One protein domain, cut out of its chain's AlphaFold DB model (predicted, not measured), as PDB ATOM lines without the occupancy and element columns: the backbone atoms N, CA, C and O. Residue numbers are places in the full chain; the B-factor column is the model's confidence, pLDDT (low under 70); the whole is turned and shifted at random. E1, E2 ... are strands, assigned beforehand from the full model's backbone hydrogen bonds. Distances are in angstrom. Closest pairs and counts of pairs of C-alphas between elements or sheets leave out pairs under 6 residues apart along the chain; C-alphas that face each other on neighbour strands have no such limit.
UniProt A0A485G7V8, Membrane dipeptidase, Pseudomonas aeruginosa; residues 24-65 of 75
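What this domain is: This is residues 24 to 65 of the 75 residues of the protein "Membrane dipeptidase" of Pseudomonas aeruginosa (UniProt A0A485G7V8). This is a long two-stranded ribbon of chain that runs out and comes back beside itself, bent in one flat layer into an open U, with the strands E1 and E4 paired in one arm and the small hairpin of E2 and E3 forming the other. Between them, the links of residues 33 to 41 and 52 to 58 run side by side round the bend, and the hollow of the U is empty. The printed part has 42 residues with four named strands, E1, E2, E3 and E4 along the chain, and no named helix; its class is all strand, though under half of the residues, 18 of 42, are in named elements. There are two sheets of two strands, E1 - E4 and E2 - E3, both antiparallel. The whole is loose, with a radius of gyration of the C-alphas of 12.6 A, and flat, spanning 38 by 24 by 9 A.

Where its parts are: Find C-alpha 27 at (250.425, 275.186, 303.250); from there E1, residues 27 to 32, runs 15.1 A to C-alpha 32 at (255.858, 286.962, 311.042). Its partner E4, residues 59 to 64, covers 15.4 A and ends at C-alpha 64, (253.515, 272.795, 305.981). Look next at residues 42 to 44 for E2 and at residues 49 to 51 for E3, each of three residues.

How they stand to each other: Begin with E1 and E4, which are antiparallel neighbours with 154 degrees between their directions. The C-alphas of Arg 31 and Val 60, which face each other, are 4.6 A apart. Look at N 32 and O 59, within hydrogen-bond range at 2.8 A, and at N 61 and O 30, at 2.9 A. Further along, E2 and E3 form a hairpin, antiparallel at 149 degrees, joined by a tight link of 4 residues. In it the C-alphas of Arg 42 and Pro 51 face each other at 4.5 A, and N 43 and O 50 are within hydrogen-bond range at 2.8 A. E1 is apart from E2 and from E3, and E4 is apart from both as well.

The domain as a whole: The two C-alphas farthest apart are those of Ala 24 and Asn 37, at 38.6 A, while those of the first and last printed residues, Ala 24 and Ser 65, are 11.1 A apart. The links from E1 to E2, 9 residues, and from E3 to E4, 7 residues, are short, and no link is long. The printed part has no cut. The mean pLDDT of the printed part of this model is 94.0, and no printed residue is under 70.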
ATOM      1  N   ALA A  24     247.828 267.501 298.442       90.81
ATOM      2  CA  ALA A  24     246.872 267.795 299.499       90.81
ATOM      3  C   ALA A  24     247.539 268.273 300.802       90.81
ATOM      4  O   ALA A  24     246.827 268.588 301.759       90.81
ATOM      5  N   GLU A  25     248.871 268.380 300.864       89.75
ATOM      6  CA  GLU A  25     249.564 268.868 302.052       89.75
ATOM      7  C   GLU A  25     249.253 270.359 302.307       89.75
ATOM      8  O   GLU A  25     249.666 271.226 301.526       89.75
ATOM      9  N   PRO A  26     248.596 270.717 303.430       90.75
ATOM     10  CA  PRO A  26     248.203 272.098 303.676       90.75
ATOM     11  C   PRO A  26     249.402 273.022 303.891       90.75
ATOM     12  O   PRO A  26     250.235 272.791 304.773       90.75
ATOM     13  N   GLN A  27     249.418 274.131 303.149       89.38
ATOM     14  CA  GLN A  27     250.425 275.186 303.250       89.38
ATOM     15  C   GLN A  27     249.833 276.455 303.848       89.38
ATOM     16  O   GLN A  27     249.065 277.175 303.207       89.38
ATOM     17  N   ARG A  28     250.200 276.753 305.095       90.88
ATOM     18  CA  ARG A  28     249.789 277.994 305.754       90.88
ATOM     19  C   ARG A  28     250.679 279.134 305.286       90.88
ATOM     20  O   ARG A  28     251.893 279.075 305.467       90.88
ATOM     21  N   LEU A  29     250.069 280.193 304.765       91.38
ATOM     22  CA  LEU A  29     250.764 281.454 304.544       91.38
ATOM     23  C   LEU A  29     250.809 282.227 305.864       91.38
ATOM     24  O   LEU A  29     249.782 282.699 306.351       91.38
ATOM     25  N   LEU A  30     251.993 282.335 306.458       92.25
ATOM     26  CA  LEU A  30     252.191 283.035 307.721       92.25
ATOM     27  C   LEU A  30     253.007 284.298 307.496       92.25
ATOM     28  O   LEU A  30     254.034 284.280 306.817       92.25
ATOM     29  N   ARG A  31     252.572 285.391 308.122       94.25
ATOM     30  CA  ARG A  31     253.328 286.637 308.204       94.25
ATOM     31  C   ARG A  31     253.846 286.812 309.624       94.25
ATOM     32  O   ARG A  31     253.069 287.048 310.545       94.25
ATOM     33  N   LEU A  32     255.161 286.734 309.784       93.44
ATOM     34  CA  LEU A  32     255.858 286.962 311.042       93.44
ATOM     35  C   LEU A  32     256.423 288.392 311.039       93.44
ATOM     36  O   LEU A  32     257.157 288.752 310.115       93.44
ATOM     37  N   PRO A  33     256.075 289.245 312.018       95.69
ATOM     38  CA  PRO A  33     256.616 290.597 312.087       95.69
ATOM     39  C   PRO A  33     258.099 290.582 312.477       95.69
ATOM     40  O   PRO A  33     258.600 289.622 313.061       95.69
ATOM     41  N   ALA A  34     258.799 291.678 312.179       96.88
ATOM     42  CA  ALA A  34     260.143 291.888 312.699       96.88
ATOM     43  C   ALA A  34     260.095 292.005 314.227       96.88
ATOM     44  O   ALA A  34     259.178 292.620 314.775       96.88
ATOM     45  N   VAL A  35     261.109 291.467 314.901       96.88
ATOM     46  CA  VAL A  35     261.243 291.532 316.360       96.88
ATOM     47  C   VAL A  35     262.547 292.227 316.719       96.88
ATOM     48  O   VAL A  35     263.580 292.017 316.078       96.88
ATOM     49  N   ARG A  36     262.486 293.078 317.743       96.94
ATOM     50  CA  ARG A  36     263.624 293.810 318.300       96.94
ATOM     51  C   ARG A  36     263.571 293.707 319.818       96.94
ATOM     52  O   ARG A  36     262.485 293.788 320.381       96.94
ATOM     53  N   ASN A  37     264.739 293.606 320.449       95.38
ATOM     54  CA  ASN A  37     264.905 293.560 321.904       95.38
ATOM     55  C   ASN A  37     264.129 292.412 322.573       95.38
ATOM     56  O   ASN A  37     263.567 292.597 323.648       95.38
ATOM     57  N   ASP A  38     264.077 291.245 321.928       95.69
ATOM     58  CA  ASP A  38     263.477 290.057 322.540       95.69
ATOM     59  C   ASP A  38     264.299 289.623 323.770       95.69
ATOM     60  O   ASP A  38     265.507 289.402 323.619       95.69
ATOM     61  N   PRO A  39     263.695 289.526 324.971       96.38
ATOM     62  CA  PRO A  39     264.395 289.065 326.167       96.38
ATOM     63  C   PRO A  39     264.620 287.545 326.182       96.38
ATOM     64  O   PRO A  39     265.419 287.062 326.985       96.38
ATOM     65  N   GLU A  40     263.939 286.783 325.322       96.94
ATOM     66  CA  GLU A  40     264.036 285.325 325.302       96.94
ATOM     67  C   GLU A  40     265.380 284.857 324.731       96.94
ATOM     68  O   GLU A  40     265.702 285.070 323.560       96.94
ATOM     69  N   ALA A  41     266.157 284.149 325.554       96.12
ATOM     70  CA  ALA A  41     267.466 283.620 325.165       96.12
ATOM     71  C   ALA A  41     267.387 282.290 324.394       96.12
ATOM     72  O   ALA A  41     268.365 281.877 323.761       96.12
ATOM     73  N   ARG A  42     266.247 281.587 324.455       97.56
ATOM     74  CA  ARG A  42     266.048 280.276 323.821       97.56
ATOM     75  C   ARG A  42     264.720 280.202 323.079       97.56
ATOM     76  O   ARG A  42     263.756 280.863 323.438       97.56
ATOM     77  N   LEU A  43     264.680 279.357 322.056       95.25
ATOM     78  CA  LEU A  43     263.508 279.095 321.231       95.25
ATOM     79  C   LEU A  43     263.256 277.593 321.141       95.25
ATOM     80  O   LEU A  43     264.125 276.844 320.684       95.25
ATOM     81  N   ARG A  44     262.047 277.172 321.521       94.81
ATOM     82  CA  ARG A  44     261.585 275.797 321.340       94.81
ATOM     83  C   ARG A  44     261.185 275.567 319.884       94.81
ATOM     84  O   ARG A  44     260.294 276.231 319.356       94.81
ATOM     85  N   THR A  45     261.843 274.606 319.252       93.38
ATOM     86  CA  THR A  45     261.471 274.038 317.949       93.38
ATOM     87  C   THR A  45     260.680 272.741 318.157       93.38
ATOM     88  O   THR A  45     260.367 272.386 319.294       93.38
ATOM     89  N   THR A  46     260.372 271.996 317.089       92.50
ATOM     90  CA  THR A  46     259.649 270.716 317.209       92.50
ATOM     91  C   THR A  46     260.300 269.768 318.224       92.50
ATOM     92  O   THR A  46     259.606 269.180 319.051       92.50
ATOM     93  N   TYR A  47     261.631 269.648 318.198       94.62
ATOM     94  CA  TYR A  47     262.350 268.639 318.991       94.62
ATOM     95  C   TYR A  47     263.478 269.202 319.860       94.62
ATOM     96  O   TYR A  47     263.895 268.541 320.808       94.62
ATOM     97  N   LEU A  48     263.965 270.409 319.565       96.06
ATOM     98  CA  LEU A  48     265.142 270.997 320.207       96.06
ATOM     99  C   LEU A  48     264.857 272.406 320.717       96.06
ATOM    100  O   LEU A  48     264.065 273.139 320.127       96.06
ATOM    101  N   ASP A  49     265.584 272.811 321.749       97.12
ATOM    102  CA  ASP A  49     265.675 274.206 322.172       97.12
ATOM    103  C   ASP A  49     266.973 274.808 321.644       97.12
ATOM    104  O   ASP A  49     268.056 274.351 322.016       97.12
ATOM    105  N   ILE A  50     266.880 275.844 320.816       95.69
ATOM    106  CA  ILE A  50     268.040 276.518 320.217       95.69
ATOM    107  C   ILE A  50     268.256 277.904 320.841       95.69
ATOM    108  O   ILE A  50     267.297 278.485 321.352       95.69
ATOM    109  N   PRO A  51     269.480 278.466 320.814       97.19
ATOM    110  CA  PRO A  51     269.691 279.871 321.160       97.19
ATOM    111  C   PRO A  51     268.866 280.794 320.253       97.19
ATOM    112  O   PRO A  51     268.825 280.592 319.038       97.19
ATOM    113  N   GLN A  52     268.223 281.808 320.833       95.19
ATOM    114  CA  GLN A  52     267.470 282.823 320.095       95.19
ATOM    115  C   GLN A  52     268.245 284.145 320.018       95.19
ATOM    116  O   GLN A  52     269.055 284.469 320.881       95.19
ATOM    117  N   THR A  53     267.996 284.913 318.955       95.56
ATOM    118  CA  THR A  53     268.510 286.274 318.785       95.56
ATOM    119  C   THR A  53     267.450 287.318 319.130       95.56
ATOM    120  O   THR A  53     266.283 287.188 318.749       95.56
ATOM    121  N   ALA A  54     267.889 288.399 319.779       96.62
ATOM    122  CA  ALA A  54     267.051 289.538 320.141       96.62
ATOM    123  C   ALA A  54     266.559 290.359 318.931       96.62
ATOM    124  O   ALA A  54     265.622 291.150 319.063       96.62
ATOM    125  N   GLN A  55     267.186 290.203 317.757       97.00
ATOM    126  CA  GLN A  55     266.838 290.922 316.528       97.00
ATOM    127  C   GLN A  55     266.523 289.948 315.389       97.00
ATOM    128  O   GLN A  55     267.375 289.163 314.971       97.00
ATOM    129  N   ARG A  56     265.293 290.012 314.868       94.50
ATOM    130  CA  ARG A  56     264.778 289.123 313.816       94.50
ATOM    131  C   ARG A  56     264.057 289.941 312.746       94.50
ATOM    132  O   ARG A  56     263.289 290.848 313.061       94.50
ATOM    133  N   HIS A  57     264.305 289.627 311.478       95.31
ATOM    134  CA  HIS A  57     263.614 290.265 310.353       95.31
ATOM    135  C   HIS A  57     262.161 289.790 310.263       95.31
ATOM    136  O   HIS A  57     261.834 288.701 310.733       95.31
ATOM    137  N   ALA A  58     261.305 290.601 309.639       95.50
ATOM    138  CA  ALA A  58     259.975 290.149 309.249       95.50
ATOM    139  C   ALA A  58     260.096 289.075 308.163       95.50
ATOM    140  O   ALA A  58     261.027 289.124 307.362       95.50
ATOM    141  N   LEU A  59     259.165 288.123 308.138       93.06
ATOM    142  CA  LEU A  59     259.144 287.035 307.166       93.06
ATOM    143  C   LEU A  59     257.715 286.766 306.704       93.06
ATOM    144  O   LEU A  59     256.775 286.807 307.499       93.06
ATOM    145  N   VAL A  60     257.566 286.417 305.431       92.31
ATOM    146  CA  VAL A  60     256.382 285.721 304.923       92.31
ATOM    147  C   VAL A  60     256.818 284.313 304.548       92.31
ATOM    148  O   VAL A  60     257.783 284.150 303.804       92.31
ATOM    149  N   ILE A  61     256.146 283.303 305.095       90.25
ATOM    150  CA  ILE A  61     256.502 281.895 304.897       90.25
ATOM    151  C   ILE A  61     255.296 281.078 304.442       90.25
ATOM    152  O   ILE A  61     254.174 281.311 304.887       90.25
ATOM    153  N   SER A  62     255.559 280.097 303.580       89.06
ATOM    154  CA  SER A  62     254.637 279.011 303.255       89.06
ATOM    155  C   SER A  62     255.040 277.789 304.081       89.06
ATOM    156  O   SER A  62     256.086 277.181 303.836       89.06
ATOM    157  N   GLN A  63     254.267 277.495 305.126       90.50
ATOM    158  CA  GLN A  63     254.596 276.481 306.124       90.50
ATOM    159  C   GLN A  63     253.676 275.255 305.993       90.50
ATOM    160  O   GLN A  63     252.463 275.397 306.201       90.50
ATOM    161  N   PRO A  64     254.237 274.046 305.784       90.06
ATOM    162  CA  PRO A  64     253.515 272.795 305.981       90.06
ATOM    163  C   PRO A  64     252.917 272.727 307.383       90.06
ATOM    164  O   PRO A  64     253.579 273.040 308.377       90.06
ATOM    165  N   SER A  65     251.657 272.315 307.487       88.88
ATOM    166  CA  SER A  65     250.896 272.402 308.739       88.88
ATOM    167  C   SER A  65     251.538 271.684 309.937       88.88
ATOM    168  O   SER A  65     251.313 272.101 311.079       88.88
TER     169      SER A  65